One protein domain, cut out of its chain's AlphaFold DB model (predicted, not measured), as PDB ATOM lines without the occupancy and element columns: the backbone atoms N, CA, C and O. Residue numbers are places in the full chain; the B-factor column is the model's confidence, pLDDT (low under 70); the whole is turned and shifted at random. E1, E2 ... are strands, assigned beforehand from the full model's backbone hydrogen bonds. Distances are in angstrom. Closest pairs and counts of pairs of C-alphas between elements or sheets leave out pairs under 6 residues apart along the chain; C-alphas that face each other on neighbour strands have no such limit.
ATOM      1  N   GLU A 278     -11.758 -53.228 -28.044       61.34
ATOM      2  CA  GLU A 278     -12.949 -52.388 -28.179       61.34
ATOM      3  C   GLU A 278     -13.379 -52.212 -29.649       61.34
ATOM      4  O   GLU A 278     -14.555 -51.987 -29.906       61.34
ATOM      5  N   ALA A 279     -12.486 -52.377 -30.633       61.06
ATOM      6  CA  ALA A 279     -12.810 -52.167 -32.048       61.06
ATOM      7  C   ALA A 279     -13.702 -53.266 -32.669       61.06
ATOM      8  O   ALA A 279     -14.374 -53.001 -33.663       61.06
ATOM      9  N   GLU A 280     -13.759 -54.481 -32.102       55.41
ATOM     10  CA  GLU A 280     -14.562 -55.583 -32.671       55.41
ATOM     11  C   GLU A 280     -16.066 -55.506 -32.340       55.41
ATOM     12  O   GLU A 280     -16.860 -56.183 -32.988       55.41
ATOM     13  N   GLN A 281     -16.494 -54.655 -31.398       59.62
ATOM     14  CA  GLN A 281     -17.918 -54.482 -31.063       59.62
ATOM     15  C   GLN A 281     -18.682 -53.514 -31.993       59.62
ATOM     16  O   GLN A 281     -19.897 -53.388 -31.848       59.62
ATOM     17  N   PHE A 282     -18.024 -52.852 -32.955       56.38
ATOM     18  CA  PHE A 282     -18.609 -51.724 -33.709       56.38
ATOM     19  C   PHE A 282     -18.847 -51.969 -35.214       56.38
ATOM     20  O   PHE A 282     -19.056 -51.025 -35.969       56.38
ATOM     21  N   SER A 283     -18.861 -53.216 -35.696       55.44
ATOM     22  CA  SER A 283     -18.828 -53.502 -37.144       55.44
ATOM     23  C   SER A 283     -20.063 -53.102 -37.974       55.44
ATOM     24  O   SER A 283     -19.995 -53.178 -39.199       55.44
ATOM     25  N   GLU A 284     -21.189 -52.695 -37.378       52.84
ATOM     26  CA  GLU A 284     -22.442 -52.450 -38.126       52.84
ATOM     27  C   GLU A 284     -22.836 -50.966 -38.277       52.84
ATOM     28  O   GLU A 284     -23.761 -50.664 -39.029       52.84
ATOM     29  N   GLU A 285     -22.105 -50.021 -37.671       53.47
ATOM     30  CA  GLU A 285     -22.442 -48.582 -37.691       53.47
ATOM     31  C   GLU A 285     -21.283 -47.701 -38.204       53.47
ATOM     32  O   GLU A 285     -21.013 -46.601 -37.728       53.47
ATOM     33  N   ALA A 286     -20.571 -48.195 -39.220       47.22
ATOM     34  CA  ALA A 286     -19.357 -47.576 -39.738       47.22
ATOM     35  C   ALA A 286     -19.614 -46.248 -40.487       47.22
ATOM     36  O   ALA A 286     -20.051 -46.229 -41.640       47.22
ATOM     37  N   GLY A 287     -19.260 -45.119 -39.864       61.44
ATOM     38  CA  GLY A 287     -19.218 -43.799 -40.503       61.44
ATOM     39  C   GLY A 287     -18.737 -42.681 -39.572       61.44
ATOM     40  O   GLY A 287     -18.854 -42.777 -38.353       61.44
ATOM     41  N   ILE A 288     -18.197 -41.593 -40.137       62.75
ATOM     42  CA  ILE A 288     -18.010 -40.341 -39.388       62.75
ATOM     43  C   ILE A 288     -19.377 -39.665 -39.331       62.75
ATOM     44  O   ILE A 288     -19.847 -39.135 -40.339       62.75
ATOM     45  N   THR A 289     -20.028 -39.705 -38.174       59.47
ATOM     46  CA  THR A 289     -21.250 -38.934 -37.956       59.47
ATOM     47  C   THR A 289     -20.877 -37.570 -37.396       59.47
ATOM     48  O   THR A 289     -19.993 -37.430 -36.551       59.47
ATOM     49  N   LEU A 290     -21.516 -36.527 -37.919       70.25
ATOM     50  CA  LEU A 290     -21.391 -35.187 -37.369       70.25
ATOM     51  C   LEU A 290     -22.538 -34.989 -36.378       70.25
ATOM     52  O   LEU A 290     -23.710 -35.033 -36.761       70.25
ATOM     53  N   GLY A 291     -22.197 -34.794 -35.108       74.06
ATOM     54  CA  GLY A 291     -23.134 -34.387 -34.076       74.06
ATOM     55  C   GLY A 291     -23.783 -33.046 -34.418       74.06
ATOM     56  O   GLY A 291     -23.283 -32.261 -35.226       74.06
ATOM     57  N   LYS A 292     -24.932 -32.763 -33.798       76.06
ATOM     58  CA  LYS A 292     -25.675 -31.501 -34.001       76.06
ATOM     59  C   LYS A 292     -24.894 -30.263 -33.540       76.06
ATOM     60  O   LYS A 292     -25.216 -29.152 -33.945       76.06
ATOM     61  N   ASP A 293     -23.888 -30.468 -32.703       85.00
ATOM     62  CA  ASP A 293     -22.906 -29.496 -32.227       85.00
ATOM     63  C   ASP A 293     -21.729 -29.290 -33.203       85.00
ATOM     64  O   ASP A 293     -20.862 -28.454 -32.958       85.00
ATOM     65  N   GLY A 294     -21.689 -30.034 -34.312       77.88
ATOM     66  CA  GLY A 294     -20.567 -30.046 -35.249       77.88
ATOM     67  C   GLY A 294     -19.395 -30.918 -34.792       77.88
ATOM     68  O   GLY A 294     -18.372 -30.953 -35.477       77.88
ATOM     69  N   GLY A 295     -19.529 -31.636 -33.672       76.62
ATOM     70  CA  GLY A 295     -18.540 -32.606 -33.220       76.62
ATOM     71  C   GLY A 295     -18.550 -33.833 -34.125       76.62
ATOM     72  O   GLY A 295     -19.566 -34.510 -34.255       76.62
ATOM     73  N   ALA A 296     -17.430 -34.138 -34.775       66.25
ATOM     74  CA  ALA A 296     -17.296 -35.381 -35.525       66.25
ATOM     75  C   ALA A 296     -17.092 -36.548 -34.546       66.25
ATOM     76  O   ALA A 296     -16.077 -36.605 -33.852       66.25
ATOM     77  N   GLN A 297     -18.039 -37.482 -34.502       69.00
ATOM     78  CA  GLN A 297     -17.881 -38.771 -33.836       69.00
ATOM     79  C   GLN A 297     -17.621 -39.839 -34.896       69.00
ATOM     80  O   GLN A 297     -18.410 -40.064 -35.812       69.00
ATOM     81  N   ASN A 298     -16.459 -40.475 -34.798       62.16
ATOM     82  CA  ASN A 298     -16.118 -41.604 -35.645       62.16
ATOM     83  C   ASN A 298     -16.769 -42.856 -35.052       62.16
ATOM     84  O   ASN A 298     -16.330 -43.321 -34.006       62.16
ATOM     85  N   LEU A 299     -17.809 -43.377 -35.703       64.81
ATOM     86  CA  LEU A 299     -18.515 -44.581 -35.256       64.81
ATOM     87  C   LEU A 299     -17.880 -45.879 -35.777       64.81
ATOM     88  O   LEU A 299     -18.492 -46.933 -35.705       64.81
ATOM     89  N   GLY A 300     -16.627 -45.823 -36.243       53.66
ATOM     90  CA  GLY A 300     -15.795 -47.014 -36.394       53.66
ATOM     91  C   GLY A 300     -16.185 -47.889 -37.583       53.66
ATOM     92  O   GLY A 300     -16.965 -48.821 -37.476       53.66
ATOM     93  N   GLY A 301     -15.564 -47.630 -38.730       56.78
ATOM     94  CA  GLY A 301     -15.282 -48.699 -39.693       56.78
ATOM     95  C   GLY A 301     -13.855 -49.213 -39.511       56.78
ATOM     96  O   GLY A 301     -13.073 -48.598 -38.789       56.78
ATOM     97  N   ASP A 302     -13.470 -50.254 -40.254       58.16
ATOM     98  CA  ASP A 302     -12.095 -50.798 -40.323       58.16
ATOM     99  C   ASP A 302     -11.012 -49.767 -40.718       58.16
ATOM    100  O   ASP A 302      -9.827 -50.066 -40.709       58.16
ATOM    101  N   LEU A 303     -11.388 -48.532 -41.054       65.50
ATOM    102  CA  LEU A 303     -10.484 -47.411 -41.337       65.50
ATOM    103  C   LEU A 303     -10.566 -46.291 -40.286       65.50
ATOM    104  O   LEU A 303     -10.052 -45.191 -40.493       65.50
ATOM    105  N   GLY A 304     -11.246 -46.546 -39.170       73.94
ATOM    106  CA  GLY A 304     -11.460 -45.591 -38.098       73.94
ATOM    107  C   GLY A 304     -10.196 -45.306 -37.293       73.94
ATOM    108  O   GLY A 304      -9.304 -46.147 -37.175       73.94
ATOM    109  N   ILE A 305     -10.151 -44.095 -36.736       79.62
ATOM    110  CA  ILE A 305      -9.219 -43.721 -35.677       79.62
ATOM    111  C   ILE A 305      -9.925 -44.039 -34.361       79.62
ATOM    112  O   ILE A 305     -10.863 -43.324 -34.001       79.62
ATOM    113  N   THR A 306      -9.525 -45.098 -33.662       79.25
ATOM    114  CA  THR A 306     -10.031 -45.394 -32.315       79.25
ATOM    115  C   THR A 306      -9.040 -44.880 -31.281       79.25
ATOM    116  O   THR A 306      -7.830 -44.922 -31.495       79.25
ATOM    117  N   LYS A 307      -9.542 -44.353 -30.160       83.75
ATOM    118  CA  LYS A 307      -8.711 -43.930 -29.033       83.75
ATOM    119  C   LYS A 307      -9.007 -44.826 -27.838       83.75
ATOM    120  O   LYS A 307     -10.136 -44.838 -27.359       83.75
ATOM    121  N   GLY A 308      -8.005 -45.570 -27.382       81.62
ATOM    122  CA  GLY A 308      -8.106 -46.426 -26.209       81.62
ATOM    123  C   GLY A 308      -8.209 -45.617 -24.917       81.62
ATOM    124  O   GLY A 308      -7.760 -44.470 -24.827       81.62
ATOM    125  N   THR A 309      -8.773 -46.239 -23.880       79.25
ATOM    126  CA  THR A 309      -8.864 -45.656 -22.525       79.25
ATOM    127  C   THR A 309      -7.502 -45.391 -21.872       79.25
ATOM    128  O   THR A 309      -7.411 -44.594 -20.943       79.25
ATOM    129  N   ASP A 310      -6.438 -46.008 -22.380       79.88
ATOM    130  CA  ASP A 310      -5.037 -45.774 -22.015       79.88
ATOM    131  C   ASP A 310      -4.401 -44.586 -22.762       79.88
ATOM    132  O   ASP A 310      -3.232 -44.275 -22.553       79.88
ATOM    133  N   GLY A 311      -5.153 -43.909 -23.635       85.19
ATOM    134  CA  GLY A 311      -4.666 -42.809 -24.465       85.19
ATOM    135  C   GLY A 311      -4.002 -43.246 -25.772       85.19
ATOM    136  O   GLY A 311      -3.619 -42.375 -26.557       85.19
ATOM    137  N   SER A 312      -3.901 -44.552 -26.036       79.94
ATOM    138  CA  SER A 312      -3.438 -45.065 -27.326       79.94
ATOM    139  C   SER A 312      -4.405 -44.694 -28.452       79.94
ATOM    140  O   SER A 312      -5.593 -44.473 -28.227       79.94
ATOM    141  N   THR A 313      -3.903 -44.585 -29.676       86.31
ATOM    142  CA  THR A 313      -4.693 -44.280 -30.871       86.31
ATOM    143  C   THR A 313      -4.400 -45.323 -31.943       86.31
ATOM    144  O   THR A 313      -3.246 -45.494 -32.322       86.31
ATOM    145  N   SER A 314      -5.415 -46.025 -32.441       80.12
ATOM    146  CA  SER A 314      -5.285 -46.977 -33.548       80.12
ATOM    147  C   SER A 314      -5.882 -46.373 -34.811       80.12
ATOM    148  O   SER A 314      -6.989 -45.844 -34.763       80.12
ATOM    149  N   VAL A 315      -5.159 -46.420 -35.930       82.38
ATOM    150  CA  VAL A 315      -5.634 -45.937 -37.235       82.38
ATOM    151  C   VAL A 315      -5.626 -47.103 -38.213       82.38
ATOM    152  O   VAL A 315      -4.549 -47.545 -38.607       82.38
ATOM    153  N   GLY A 316      -6.802 -47.578 -38.633       78.81
ATOM    154  CA  GLY A 316      -6.903 -48.542 -39.740       78.81
ATOM    155  C   GLY A 316      -7.257 -49.992 -39.387       78.81
ATOM    156  O   GLY A 316      -6.835 -50.901 -40.102       78.81
ATOM    157  N   GLY A 317      -8.022 -50.231 -38.318       73.06
ATOM    158  CA  GLY A 317      -8.594 -51.558 -38.051       73.06
ATOM    159  C   GLY A 317      -7.529 -52.639 -37.820       73.06
ATOM    160  O   GLY A 317      -6.484 -52.378 -37.221       73.06
ATOM    161  N   LYS A 318      -7.781 -53.873 -38.281       64.06
ATOM    162  CA  LYS A 318      -6.917 -55.047 -38.006       64.06
ATOM    163  C   LYS A 318      -5.496 -54.940 -38.573       64.06
ATOM    164  O   LYS A 318      -4.586 -55.540 -38.009       64.06
ATOM    165  N   SER A 319      -5.304 -54.155 -39.633       74.25
ATOM    166  CA  SER A 319      -3.999 -53.882 -40.259       74.25
ATOM    167  C   SER A 319      -3.459 -52.485 -39.922       74.25
ATOM    168  O   SER A 319      -2.540 -51.995 -40.578       74.25
ATOM    169  N   GLY A 320      -4.068 -51.815 -38.943       80.38
ATOM    170  CA  GLY A 320      -3.791 -50.429 -38.611       80.38
ATOM    171  C   GLY A 320      -2.475 -50.192 -37.870       80.38
ATOM    172  O   GLY A 320      -1.821 -51.105 -37.355       80.38
ATOM    173  N   ILE A 321      -2.104 -48.916 -37.787       81.62
ATOM    174  CA  ILE A 321      -0.993 -48.444 -36.960       81.62
ATOM    175  C   ILE A 321      -1.540 -48.184 -35.559       81.62
ATOM    176  O   ILE A 321      -2.428 -47.348 -35.386       81.62
ATOM    177  N   ASN A 322      -0.986 -48.865 -34.560       80.50
ATOM    178  CA  ASN A 322      -1.237 -48.557 -33.159       80.50
ATOM    179  C   ASN A 322      -0.186 -47.565 -32.672       80.50
ATOM    180  O   ASN A 322       1.005 -47.860 -32.703       80.50
ATOM    181  N   VAL A 323      -0.633 -46.406 -32.208       85.00
ATOM    182  CA  VAL A 323       0.194 -45.392 -31.557       85.00
ATOM    183  C   VAL A 323      -0.085 -45.457 -30.062       85.00
ATOM    184  O   VAL A 323      -1.205 -45.198 -29.628       85.00
ATOM    185  N   ALA A 324       0.903 -45.835 -29.260       83.75
ATOM    186  CA  ALA A 324       0.774 -45.837 -27.809       83.75
ATOM    187  C   ALA A 324       0.751 -44.404 -27.245       83.75
ATOM    188  O   ALA A 324       1.054 -43.431 -27.938       83.75
ATOM    189  N   ALA A 325       0.384 -44.262 -25.969       82.38
ATOM    190  CA  ALA A 325       0.285 -42.958 -25.309       82.38
ATOM    191  C   ALA A 325       1.627 -42.201 -25.233       82.38
ATOM    192  O   ALA A 325       1.642 -40.974 -25.165       82.38
ATOM    193  N   ASP A 326       2.749 -42.922 -25.279       86.69
ATOM    194  CA  ASP A 326       4.106 -42.366 -25.349       86.69
ATOM    195  C   ASP A 326       4.521 -41.938 -26.772       86.69
ATOM    196  O   ASP A 326       5.628 -41.440 -26.977       86.69
ATOM    197  N   GLY A 327       3.634 -42.111 -27.756       86.69
ATOM    198  CA  GLY A 327       3.867 -41.787 -29.160       86.69
ATOM    199  C   GLY A 327       4.564 -42.888 -29.957       86.69
ATOM    200  O   GLY A 327       4.829 -42.687 -31.145       86.69
ATOM    201  N   THR A 328       4.859 -44.048 -29.362       86.62
ATOM    202  CA  THR A 328       5.454 -45.165 -30.105       86.62
ATOM    203  C   THR A 328       4.431 -45.780 -31.058       86.62
ATOM    204  O   THR A 328       3.337 -46.174 -30.659       86.62
ATOM    205  N   ALA A 329       4.773 -45.840 -32.346       85.75
ATOM    206  CA  ALA A 329       3.915 -46.396 -33.387       85.75
ATOM    207  C   ALA A 329       4.381 -47.804 -33.775       85.75
ATOM    208  O   ALA A 329       5.547 -47.997 -34.125       85.75
ATOM    209  N   LYS A 330       3.470 -48.780 -33.753       84.56
ATOM    210  CA  LYS A 330       3.700 -50.148 -34.238       84.56
ATOM    211  C   LYS A 330       2.669 -50.516 -35.302       84.56
ATOM    212  O   LYS A 330       1.470 -50.310 -35.112       84.56
ATOM    213  N   LEU A 331       3.146 -51.075 -36.412       80.12
ATOM    214  CA  LEU A 331       2.306 -51.713 -37.424       80.12
ATOM    215  C   LEU A 331       1.853 -53.070 -36.892       80.12
ATOM    216  O   LEU A 331       2.685 -53.922 -36.579       80.12
ATOM    217  N   LYS A 332       0.539 -53.265 -36.770       65.06
ATOM    218  CA  LYS A 332      -0.009 -54.547 -36.336       65.06
ATOM    219  C   LYS A 332       0.077 -55.545 -37.499       65.06
ATOM    220  O   LYS A 332      -0.470 -55.278 -38.565       65.06
TER     221      LYS A 332
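AT A GLANCE: This is residues 278 to 332 of the 335 residues of an uncharacterized protein of Didymella rabiei (UniProt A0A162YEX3). With little regular structure, a zigzag of short strands makes an elongated row, the hairpin E1 and E2 beside a twisted sheet E3 E4 E5 E6, a meander, each strand the antiparallel neighbour of the one before. The 55 printed residues include six named strands, in the order E1 to E6, and no named helix; the class is all strand, with 18 residues in named elements. The whole is only just compact, close to loose, with a radius of gyration of the C-alphas of 11.8 A and spans of 34 by 22 by 15 A.

HOW THE PARTS SIT: E1, residues 288 to 290, and E2, residues 296 to 298, form an antiparallel hairpin at 152 degrees; N 289 and O 297 are 2.9 A apart, within hydrogen-bond range. The closest C-alphas of E2 and E3, residues 305 to 307, are those of Asn 298 and Ile 305, 7.2 A apart. E3 forms a hairpin with E4, residues 313 to 315, at 163 degrees, N 306 to O 314 2.9 A. E4 and E5, residues 321 to 323, form one at 165 degrees, N 313 to O 323 2.8 A. E5 and E6, residues 329 to 331, form one at 157 degrees, N 322 to O 330 2.9 A.

IN THESE COORDINATES: E1 begins at C-alpha 288 (-18.010, -40.341, -39.388) and E6 ends at C-alpha 331 (2.306, -51.713, -37.424). First to last C-alpha, E1 to E6 measure 6.5, 6.3, 6.7, 6.6, 6.3 and 6.9 A.

THE WHOLE: The C-alphas farthest apart, of Lys 292 and Lys 330, are 34.8 A apart. The printed part has no cut and no long link. Residues 278 to 289, 296 to 303, 318 and 332 have pLDDT under 70.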